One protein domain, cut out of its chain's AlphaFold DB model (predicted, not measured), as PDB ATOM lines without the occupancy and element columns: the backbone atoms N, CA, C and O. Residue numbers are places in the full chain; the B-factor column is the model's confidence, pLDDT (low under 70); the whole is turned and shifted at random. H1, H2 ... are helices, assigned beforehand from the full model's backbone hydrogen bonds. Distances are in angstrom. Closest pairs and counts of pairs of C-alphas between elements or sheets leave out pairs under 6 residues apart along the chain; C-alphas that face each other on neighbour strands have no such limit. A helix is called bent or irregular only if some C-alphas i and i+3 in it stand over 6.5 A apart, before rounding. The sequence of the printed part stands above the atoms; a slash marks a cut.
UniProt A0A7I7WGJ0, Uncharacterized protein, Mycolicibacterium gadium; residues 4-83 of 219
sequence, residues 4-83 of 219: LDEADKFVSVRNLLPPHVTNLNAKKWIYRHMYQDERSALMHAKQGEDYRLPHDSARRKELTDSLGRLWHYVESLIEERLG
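What this domain is: This is residues 4 to 83 of the 219 residues of an uncharacterized protein of Mycolicibacterium gadium (UniProt A0A7I7WGJ0). Two long helices, H3 and H4, make two sides of an open, loose frame, apart from each other, with little between them over much of their length. The short helix H2 bridges them, between the first residues of H3 and residues 66 to 73 of H4, with the short H1 near by, while the long link of residues 46 to 56 joins the end of H3 to the beginning of H4; residues 55 to 61 stick out. The printed part has 80 residues, with four named helices in the order H1, H2, H3, H4 and no named strand, and its class is all helix. It is only just loose, close to compact, with a radius of gyration of the C-alphas of 14.4 A, and its elongated outline spans 43 by 27 by 23 A.

Where its parts are: Find C-alpha 4 at (105.454, 102.873, 100.091), where H1 begins; it covers residues 4 to 7. After a tight link of five residues you reach H2, residues 13 to 16. A short link of nine residues leads to H3, residues 26 to 45, which starts at C-alpha 26, (104.796, 110.556, 93.993), and is 27.1 A long. H3 is neither bent nor irregular, but only just: C-alphas 33 and 36 are 6.2 A apart. H4, the longest helix, runs 37.1 A over residues 57 to 82 and ends at C-alpha 82, (118.397, 100.350, 111.311).

How they stand to each other: Look first at H1, which is close to H2 but not clearly touching, the closest C-alphas being those of Leu 4 and Val 13, 7.1 A apart. H1 is also close but not clearly touching to H3, with the C-alphas of Leu 4 and Lys 27 the closest at 7.0 A, and to H4, with those of Ala 7 and Leu 77 the closest at 7.1 A. Next, H2 touches H3 at residues 26 to 30 of H3 alone; the closest C-alphas, those of Arg 14 and Ala 26, are 5.7 A apart. H2 touches H4 at residues 66 to 73 of H4 alone, and there the closest C-alphas are those of Leu 16 and Arg 69, 5.6 A apart. H3 and H4 are apart. Along H4 each O i to N i+4 pair is within hydrogen-bond range, in H3 14 of 16 are, and H1 and H2 are too short for such a pair.

The domain as a whole: The two C-alphas farthest apart are those of Glu 49 and Gly 83, 44.4 A. The printed part, residues 4 to 83, has no cut. The link from H3 to H4, with 11 residues, is long. Residues 55 to 61, of which 57 to 61 belong to H4, stand free. Look at the B-factor column for the model's confidence: the mean pLDDT of the printed part is 76.0, and residues 23 to 24, 36 to 55 and 57 are under 70.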
ATOM      1  N   LEU A   4     105.042 101.485 100.296       83.25
ATOM      2  CA  LEU A   4     105.454 102.873 100.091       83.25
ATOM      3  C   LEU A   4     104.938 103.815 101.188       83.25
ATOM      4  O   LEU A   4     105.582 104.826 101.442       83.25
ATOM      5  N   ASP A   5     103.813 103.519 101.848       85.12
ATOM      6  CA  ASP A   5     103.338 104.318 102.988       85.12
ATOM      7  C   ASP A   5     104.220 104.116 104.219       85.12
ATOM      8  O   ASP A   5     104.474 105.068 104.952       85.12
ATOM      9  N   GLU A   6     104.703 102.894 104.441       86.69
ATOM     10  CA  GLU A   6     105.602 102.594 105.557       86.69
ATOM     11  C   GLU A   6     107.003 103.163 105.340       86.69
ATOM     12  O   GLU A   6     107.592 103.701 106.274       86.69
ATOM     13  N   ALA A   7     107.526 103.094 104.113       86.00
ATOM     14  CA  ALA A   7     108.847 103.630 103.795       86.00
ATOM     15  C   ALA A   7     108.900 105.170 103.883       86.00
ATOM     16  O   ALA A   7     109.875 105.720 104.396       86.00
ATOM     17  N   ASP A   8     107.828 105.860 103.467       88.56
ATOM     18  CA  ASP A   8     107.716 107.332 103.479       88.56
ATOM     19  C   ASP A   8     107.785 107.941 104.892       88.56
ATOM     20  O   ASP A   8     108.071 109.126 105.038       88.56
ATOM     21  N   LYS A   9     107.565 107.133 105.940       89.31
ATOM     22  CA  LYS A   9     107.724 107.550 107.345       89.31
ATOM     23  C   LYS A   9     109.182 107.761 107.751       89.31
ATOM     24  O   LYS A   9     109.433 108.490 108.704       89.31
ATOM     25  N   PHE A  10     110.114 107.101 107.064       89.62
ATOM     26  CA  PHE A  10     111.547 107.162 107.353       89.62
ATOM     27  C   PHE A  10     112.264 108.045 106.334       89.62
ATOM     28  O   PHE A  10     112.963 108.984 106.701       89.62
ATOM     29  N   VAL A  11     112.054 107.780 105.043       90.19
ATOM     30  CA  VAL A  11     112.682 108.525 103.947       90.19
ATOM     31  C   VAL A  11     111.631 108.851 102.904       90.19
ATOM     32  O   VAL A  11     110.953 107.957 102.391       90.19
ATOM     33  N   SER A  12     111.528 110.136 102.550       90.06
ATOM     34  CA  SER A  12     110.489 110.587 101.628       90.06
ATOM     35  C   SER A  12     110.591 109.885 100.279       90.06
ATOM     36  O   SER A  12     111.599 109.974  99.575       90.06
ATOM     37  N   VAL A  13     109.490 109.261  99.873       88.25
ATOM     38  CA  VAL A  13     109.335 108.570  98.588       88.25
ATOM     39  C   VAL A  13     109.501 109.537  97.405       88.25
ATOM     40  O   VAL A  13     109.805 109.118  96.290       88.25
ATOM     41  N   ARG A  14     109.391 110.856  97.629       87.38
ATOM     42  CA  ARG A  14     109.690 111.878  96.610       87.38
ATOM     43  C   ARG A  14     111.138 111.829  96.121       87.38
ATOM     44  O   ARG A  14     111.378 112.216  94.983       87.38
ATOM     45  N   ASN A  15     112.073 111.319  96.925       86.94
ATOM     46  CA  ASN A  15     113.488 111.204  96.555       86.94
ATOM     47  C   ASN A  15     113.733 110.202  95.408       86.94
ATOM     48  O   ASN A  15     114.781 110.250  94.771       86.94
ATOM     49  N   LEU A  16     112.767 109.322  95.114       85.94
ATOM     50  CA  LEU A  16     112.812 108.418  93.958       85.94
ATOM     51  C   LEU A  16     112.425 109.104  92.639       85.94
ATOM     52  O   LEU A  16     112.713 108.580  91.561       85.94
ATOM     53  N   LEU A  17     111.769 110.267  92.697       86.19
ATOM     54  CA  LEU A  17     111.314 110.969  91.502       86.19
ATOM     55  C   LEU A  17     112.488 111.644  90.772       86.19
ATOM     56  O   LEU A  17     113.393 112.186  91.412       86.19
ATOM     57  N   PRO A  18     112.475 111.683  89.427       82.69
ATOM     58  CA  PRO A  18     113.383 112.539  88.677       82.69
ATOM     59  C   PRO A  18     113.224 114.018  89.086       82.69
ATOM     60  O   PRO A  18     112.101 114.443  89.361       82.69
ATOM     61  N   PRO A  19     114.288 114.847  89.038       80.50
ATOM     62  CA  PRO A  19     114.244 116.238  89.516       80.50
ATOM     63  C   PRO A  19     113.183 117.118  88.837       80.50
ATOM     64  O   PRO A  19     112.692 118.076  89.422       80.50
ATOM     65  N   HIS A  20     112.831 116.793  87.592       80.69
ATOM     66  CA  HIS A  20     111.835 117.513  86.799       80.69
ATOM     67  C   HIS A  20     110.390 117.044  87.060       80.69
ATOM     68  O   HIS A  20     109.448 117.668  86.578       80.69
ATOM     69  N   VAL A  21     110.191 115.955  87.813       80.25
ATOM     70  CA  VAL A  21     108.868 115.423  88.156       80.25
ATOM     71  C   VAL A  21     108.432 115.992  89.502       80.25
ATOM     72  O   VAL A  21     108.855 115.550  90.566       80.25
ATOM     73  N   THR A  22     107.520 116.959  89.464       73.62
ATOM     74  CA  THR A  22     107.024 117.669  90.658       73.62
ATOM     75  C   THR A  22     105.658 117.175  91.147       73.62
ATOM     76  O   THR A  22     105.031 117.816  91.991       73.62
ATOM     77  N   ASN A  23     105.192 116.024  90.645       69.06
ATOM     78  CA  ASN A  23     103.850 115.493  90.897       69.06
ATOM     79  C   ASN A  23     103.522 115.419  92.404       69.06
ATOM     80  O   ASN A  23     104.302 114.885  93.194       69.06
ATOM     81  N   LEU A  24     102.339 115.919  92.795       65.50
ATOM     82  CA  LEU A  24     101.828 115.824  94.170       65.50
ATOM     83  C   LEU A  24     101.604 114.373  94.623       65.50
ATOM     84  O   LEU A  24     101.621 114.107  95.821       65.50
ATOM     85  N   ASN A  25     101.423 113.429  93.693       81.75
ATOM     86  CA  ASN A  25     101.241 112.012  93.997       81.75
ATOM     87  C   ASN A  25     102.439 111.175  93.514       81.75
ATOM     88  O   ASN A  25     102.362 110.451  92.517       81.75
ATOM     89  N   ALA A  26     103.553 111.290  94.243       81.50
ATOM     90  CA  ALA A  26     104.796 110.556  93.993       81.50
ATOM     91  C   ALA A  26     104.580 109.034  93.926       81.50
ATOM     92  O   ALA A  26     105.098 108.372  93.030       81.50
ATOM     93  N   LYS A  27     103.741 108.495  94.817       84.62
ATOM     94  CA  LYS A  27     103.427 107.059  94.900       84.62
ATOM     95  C   LYS A  27     102.768 106.551  93.618       84.62
ATOM     96  O   LYS A  27     103.209 105.559  93.045       84.62
ATOM     97  N   LYS A  28     101.774 107.281  93.105       82.62
ATOM     98  CA  LYS A  28     101.116 106.952  91.831       82.62
ATOM     99  C   LYS A  28     102.085 107.010  90.649       82.62
ATOM    100  O   LYS A  28     101.967 106.197  89.736       82.62
ATOM    101  N   TRP A  29     103.015 107.965  90.655       84.38
ATOM    102  CA  TRP A  29     104.036 108.068  89.615       84.38
ATOM    103  C   TRP A  29     104.974 106.855  89.642       84.38
ATOM    104  O   TRP A  29     105.136 106.201  88.619       84.38
ATOM    105  N   ILE A  30     105.503 106.497  90.817       81.75
ATOM    106  CA  ILE A  30     106.402 105.344  90.997       81.75
ATOM    107  C   ILE A  30     105.708 104.042  90.604       81.75
ATOM    108  O   ILE A  30     106.261 103.247  89.848       81.75
ATOM    109  N   TYR A  31     104.472 103.836  91.057       80.06
ATOM    110  CA  TYR A  31     103.720 102.631  90.720       80.06
ATOM    111  C   TYR A  31     103.524 102.477  89.205       80.06
ATOM    112  O   TYR A  31     103.652 101.384  88.660       80.06
ATOM    113  N   ARG A  32     103.250 103.581  88.504       78.38
ATOM    114  CA  ARG A  32     103.093 103.574  87.048       78.38
ATOM    115  C   ARG A  32     104.420 103.326  86.327       78.38
ATOM    116  O   ARG A  32     104.481 102.463  85.464       78.38
ATOM    117  N   HIS A  33     105.462 104.070  86.683       73.06
ATOM    118  CA  HIS A  33     106.679 104.160  85.870       73.06
ATOM    119  C   HIS A  33     107.801 103.210  86.281       73.06
ATOM    120  O   HIS A  33     108.664 102.914  85.466       73.06
ATOM    121  N   MET A  34     107.796 102.723  87.521       71.94
ATOM    122  CA  MET A  34     108.729 101.688  87.964       71.94
ATOM    123  C   MET A  34     108.022 100.335  87.946       71.94
ATOM    124  O   MET A  34     108.416  99.449  87.210       71.94
ATOM    125  N   TYR A  35     106.895 100.178  88.645       70.69
ATOM    126  CA  TYR A  35     106.290  98.848  88.787       70.69
ATOM    127  C   TYR A  35     105.547  98.342  87.534       70.69
ATOM    128  O   TYR A  35     105.781  97.214  87.097       70.69
ATOM    129  N   GLN A  36     104.630  99.127  86.952       68.88
ATOM    130  CA  GLN A  36     103.840  98.661  85.798       68.88
ATOM    131  C   GLN A  36     104.685  98.537  84.526       68.88
ATOM    132  O   GLN A  36     104.591  97.522  83.830       68.88
ATOM    133  N   ASP A  37     105.522  99.536  84.247       65.38
ATOM    134  CA  ASP A  37     106.380  99.547  83.062       65.38
ATOM    135  C   ASP A  37     107.479  98.471  83.126       65.38
ATOM    136  O   ASP A  37     107.689  97.786  82.122       65.38
ATOM    137  N   GLU A  38     108.119  98.230  84.282       63.25
ATOM    138  CA  GLU A  38     109.092  97.131  84.429       63.25
ATOM    139  C   GLU A  38     108.421  95.762  84.340       63.25
ATOM    140  O   GLU A  38     108.939  94.868  83.674       63.25
ATOM    141  N   ARG A  39     107.244  95.579  84.960       64.44
ATOM    142  CA  ARG A  39     106.492  94.321  84.851       64.44
ATOM    143  C   ARG A  39     106.105  94.039  83.402       64.44
ATOM    144  O   ARG A  39     106.220  92.899  82.965       64.44
ATOM    145  N   SER A  40     105.671  95.052  82.654       59.94
ATOM    146  CA  SER A  40     105.402  94.922  81.220       59.94
ATOM    147  C   SER A  40     106.683  94.586  80.450       59.94
ATOM    148  O   SER A  40     106.696  93.608  79.707       59.94
ATOM    149  N   ALA A  41     107.782  95.307  80.689       60.47
ATOM    150  CA  ALA A  41     109.069  95.062  80.038       60.47
ATOM    151  C   ALA A  41     109.604  93.639  80.287       60.47
ATOM    152  O   ALA A  41     110.031  92.977  79.347       60.47
ATOM    153  N   LEU A  42     109.522  93.137  81.524       60.94
ATOM    154  CA  LEU A  42     109.898  91.766  81.895       60.94
ATOM    155  C   LEU A  42     109.038  90.708  81.194       60.94
ATOM    156  O   LEU A  42     109.539  89.638  80.849       60.94
ATOM    157  N   MET A  43     107.748  90.985  80.991       62.44
ATOM    158  CA  MET A  43     106.841  90.065  80.302       62.44
ATOM    159  C   MET A  43     107.099  90.037  78.790       62.44
ATOM    160  O   MET A  43     107.088  88.951  78.216       62.44
ATOM    161  N   HIS A  44     107.417  91.176  78.166       55.19
ATOM    162  CA  HIS A  44     107.815  91.223  76.751       55.19
ATOM    163  C   HIS A  44     109.213  90.630  76.515       55.19
ATOM    164  O   HIS A  44     109.396  89.867  75.570       55.19
ATOM    165  N   ALA A  45     110.167  90.851  77.430       54.22
ATOM    166  CA  ALA A  45     111.500  90.248  77.358       54.22
ATOM    167  C   ALA A  45     111.458  88.708  77.383       54.22
ATOM    168  O   ALA A  45     112.265  88.053  76.729       54.22
ATOM    169  N   LYS A  46     110.487  88.110  78.092       54.44
ATOM    170  CA  LYS A  46     110.252  86.654  78.082       54.44
ATOM    171  C   LYS A  46     109.648  86.128  76.781       54.44
ATOM    172  O   LYS A  46     109.736  84.929  76.534       54.44
ATOM    173  N   GLN A  47     109.017  86.988  75.985       54.69
ATOM    174  CA  GLN A  47     108.335  86.609  74.746       54.69
ATOM    175  C   GLN A  47     109.155  86.915  73.484       54.69
ATOM    176  O   GLN A  47     108.675  86.666  72.384       54.69
ATOM    177  N   GLY A  48     110.397  87.393  73.628       49.16
ATOM    178  CA  GLY A  48     111.279  87.684  72.493       49.16
ATOM    179  C   GLY A  48     110.867  88.914  71.677       49.16
ATOM    180  O   GLY A  48     111.415  89.128  70.600       49.16
ATOM    181  N   GLU A  49     109.926  89.719  72.177       48.38
ATOM    182  CA  GLU A  49     109.522  90.988  71.568       48.38
ATOM    183  C   GLU A  49     110.357  92.158  72.107       48.38
ATOM    184  O   GLU A  49     110.869  92.098  73.228       48.38
ATOM    185  N   ASP A  50     110.486  93.205  71.281       47.28
ATOM    186  CA  ASP A  50     111.357  94.378  71.429       47.28
ATOM    187  C   ASP A  50     111.805  94.679  72.864       47.28
ATOM    188  O   ASP A  50     111.064  95.175  73.722       47.28
ATOM    189  N   TYR A  51     113.085  94.404  73.103       54.03
ATOM    190  CA  TYR A  51     113.743  94.658  74.368       54.03
ATOM    191  C   TYR A  51     113.648  96.154  74.696       54.03
ATOM    192  O   TYR A  51     114.257  96.987  74.023       54.03
ATOM    193  N   ARG A  52     112.963  96.506  75.793       54.75
ATOM    194  CA  ARG A  52     113.010  97.858  76.386       54.75
ATOM    195  C   ARG A  52     114.332  98.134  77.117       54.75
ATOM    196  O   ARG A  52     114.380  98.982  78.005       54.75
ATOM    197  N   LEU A  53     115.407  97.420  76.773       57.47
ATOM    198  CA  LEU A  53     116.740  97.816  77.201       57.47
ATOM    199  C   LEU A  53     117.134  99.083  76.433       57.47
ATOM    200  O   LEU A  53     116.769  99.257  75.269       57.47
ATOM    201  N   PRO A  54     117.850 100.005  77.077       59.06
ATOM    202  CA  PRO A  54     118.278 101.235  76.437       59.06
ATOM    203  C   PRO A  54     119.304 100.971  75.318       59.06
ATOM    204  O   PRO A  54     120.502 100.811  75.558       59.06
ATOM    205  N   HIS A  55     118.826 100.967  74.071       62.09
ATOM    206  CA  HIS A  55     119.658 100.789  72.871       62.09
ATOM    207  C   HIS A  55     120.535 102.010  72.556       62.09
ATOM    208  O   HIS A  55     121.625 101.869  72.002       62.09
ATOM    209  N   ASP A  56     120.126 103.209  72.981       70.38
ATOM    210  CA  ASP A  56     120.872 104.456  72.780       70.38
ATOM    211  C   ASP A  56     121.532 104.987  74.072       70.38
ATOM    212  O   ASP A  56     121.222 104.581  75.197       70.38
ATOM    213  N   SER A  57     122.498 105.894  73.909       69.50
ATOM    214  CA  SER A  57     123.276 106.459  75.018       69.50
ATOM    215  C   SER A  57     122.449 107.337  75.961       69.50
ATOM    216  O   SER A  57     122.777 107.423  77.146       69.50
ATOM    217  N   ALA A  58     121.379 107.967  75.469       74.88
ATOM    218  CA  ALA A  58     120.519 108.835  76.265       74.88
ATOM    219  C   ALA A  58     119.648 108.015  77.226       74.88
ATOM    220  O   ALA A  58     119.645 108.274  78.428       74.88
ATOM    221  N   ARG A  59     119.000 106.961  76.721       70.75
ATOM    222  CA  ARG A  59     118.215 106.014  77.519       70.75
ATOM    223  C   ARG A  59     119.094 105.245  78.502       70.75
ATOM    224  O   ARG A  59     118.656 104.960  79.611       70.75
ATOM    225  N   ARG A  60     120.350 104.933  78.137       73.00
ATOM    226  CA  ARG A  60     121.305 104.293  79.065       73.00
ATOM    227  C   ARG A  60     121.596 105.198  80.251       73.00
ATOM    228  O   ARG A  60     121.559 104.743  81.387       73.00
ATOM    229  N   LYS A  61     121.835 106.485  79.988       75.12
ATOM    230  CA  LYS A  61     122.031 107.484  81.039       75.12
ATOM    231  C   LYS A  61     120.796 107.608  81.934       75.12
ATOM    232  O   LYS A  61     120.939 107.595  83.149       75.12
ATOM    233  N   GLU A  62     119.601 107.668  81.351       75.00
ATOM    234  CA  GLU A  62     118.348 107.749  82.111       75.00
ATOM    235  C   GLU A  62     118.139 106.534  83.030       75.00
ATOM    236  O   GLU A  62     117.780 106.703  84.199       75.00
ATOM    237  N   LEU A  63     118.429 105.322  82.536       75.75
ATOM    238  CA  LEU A  63     118.385 104.094  83.331       75.75
ATOM    239  C   LEU A  63     119.397 104.131  84.482       75.75
ATOM    240  O   LEU A  63     119.026 103.876  85.627       75.75
ATOM    241  N   THR A  64     120.654 104.484  84.196       76.94
ATOM    242  CA  THR A  64     121.702 104.626  85.216       76.94
ATOM    243  C   THR A  64     121.310 105.649  86.281       76.94
ATOM    244  O   THR A  64     121.423 105.370  87.472       76.94
ATOM    245  N   ASP A  65     120.780 106.805  85.878       79.56
ATOM    246  CA  ASP A  65     120.329 107.841  86.806       79.56
ATOM    247  C   ASP A  65     119.143 107.348  87.661       79.56
ATOM    248  O   ASP A  65     119.048 107.681  88.844       79.56
ATOM    249  N   SER A  66     118.235 106.552  87.085       78.12
ATOM    250  CA  SER A  66     117.098 105.953  87.798       78.12
ATOM    251  C   SER A  66     117.534 104.935  88.845       78.12
ATOM    252  O   SER A  66     117.126 105.020  90.005       78.12
ATOM    253  N   LEU A  67     118.432 104.025  88.470       80.50
ATOM    254  CA  LEU A  67     118.987 103.036  89.389       80.50
ATOM    255  C   LEU A  67     119.861 103.686  90.460       80.50
ATOM    256  O   LEU A  67     119.834 103.251  91.609       80.50
ATOM    257  N   GLY A  68     120.548 104.782  90.132       82.88
ATOM    258  CA  GLY A  68     121.247 105.615  91.107       82.88
ATOM    259  C   GLY A  68     120.319 106.223  92.156       82.88
ATOM    260  O   GLY A  68     120.613 106.151  93.348       82.88
ATOM    261  N   ARG A  69     119.166 106.768  91.745       85.75
ATOM    262  CA  ARG A  69     118.152 107.277  92.686       85.75
ATOM    263  C   ARG A  69     117.586 106.169  93.569       85.75
ATOM    264  O   ARG A  69     117.477 106.362  94.777       85.75
ATOM    265  N   LEU A  70     117.257 105.016  92.983       85.62
ATOM    266  CA  LEU A  70     116.757 103.864  93.734       85.62
ATOM    267  C   LEU A  70     117.785 103.374  94.760       85.62
ATOM    268  O   LEU A  70     117.430 103.162  95.916       85.62
ATOM    269  N   TRP A  71     119.050 103.254  94.355       85.31
ATOM    270  CA  TRP A  71     120.149 102.881  95.241       85.31
ATOM    271  C   TRP A  71     120.243 103.816  96.446       85.31
ATOM    272  O   TRP A  71     120.175 103.355  97.581       85.31
ATOM    273  N   HIS A  72     120.328 105.129  96.211       86.69
ATOM    274  CA  HIS A  72     120.442 106.108  97.292       86.69
ATOM    275  C   HIS A  72     119.209 106.140  98.196       86.69
ATOM    276  O   HIS A  72     119.343 106.291  99.406       86.69
ATOM    277  N   TYR A  73     118.011 105.957  97.636       89.19
ATOM    278  CA  TYR A  73     116.798 105.853  98.440       89.19
ATOM    279  C   TYR A  73     116.832 104.638  99.374       89.19
ATOM    280  O   TYR A  73     116.532 104.772 100.558       89.19
ATOM    281  N   VAL A  74     117.216 103.465  98.858       87.94
ATOM    282  CA  VAL A  74     117.326 102.234  99.655       87.94
ATOM    283  C   VAL A  74     118.428 102.359 100.706       87.94
ATOM    284  O   VAL A  74     118.199 101.984 101.852       87.94
ATOM    285  N   GLU A  75     119.582 102.926 100.345       86.50
ATOM    286  CA  GLU A  75     120.682 103.235 101.267       86.50
ATOM    287  C   GLU A  75     120.169 104.082 102.441       86.50
ATOM    288  O   GLU A  75     120.229 103.635 103.585       86.50
ATOM    289  N   SER A  76     119.560 105.241 102.163       89.00
ATOM    290  CA  SER A  76     119.003 106.114 103.203       89.00
ATOM    291  C   SER A  76     117.910 105.431 104.026       89.00
ATOM    292  O   SER A  76     117.844 105.617 105.237       89.00
ATOM    293  N   LEU A  77     117.051 104.626 103.395       89.62
ATOM    294  CA  LEU A  77     115.981 103.920 104.100       89.62
ATOM    295  C   LEU A  77     116.538 102.887 105.089       89.62
ATOM    296  O   LEU A  77     116.000 102.738 106.185       89.62
ATOM    297  N   ILE A  78     117.605 102.175 104.718       87.38
ATOM    298  CA  ILE A  78     118.294 101.222 105.596       87.38
ATOM    299  C   ILE A  78     118.985 101.958 106.746       87.38
ATOM    300  O   ILE A  78     118.854 101.525 107.893       87.38
ATOM    301  N   GLU A  79     119.687 103.056 106.455       90.19
ATOM    302  CA  GLU A  79     120.364 103.868 107.471       90.19
ATOM    303  C   GLU A  79     119.379 104.381 108.531       90.19
ATOM    304  O   GLU A  79     119.577 104.137 109.721       90.19
ATOM    305  N   GLU A  80     118.272 104.998 108.103       90.50
ATOM    306  CA  GLU A  80     117.245 105.539 109.003       90.50
ATOM    307  C   GLU A  80     116.504 104.440 109.775       90.50
ATOM    308  O   GLU A  80     116.232 104.576 110.967       90.50
ATOM    309  N   ARG A  81     116.186 103.313 109.124       88.31
ATOM    310  CA  ARG A  81     115.422 102.236 109.768       88.31
ATOM    311  C   ARG A  81     116.248 101.431 110.770       88.31
ATOM    312  O   ARG A  81     115.697 100.972 111.769       88.31
ATOM    313  N   LEU A  82     117.525 101.186 110.479       88.06
ATOM    314  CA  LEU A  82     118.397 100.350 111.311       88.06
ATOM    315  C   LEU A  82     119.326 101.167 112.220       88.06
ATOM    316  O   LEU A  82     120.023 100.578 113.044       88.06
ATOM    317  N   GLY A  83     119.354 102.496 112.085       84.62
ATOM    318  CA  GLY A  83     120.249 103.369 112.849       84.62
ATOM    319  C   GLY A  83     121.730 103.144 112.529       84.62
ATOM    320  O   GLY A  83     122.594 103.412 113.364       84.62
TER     321      GLY A  83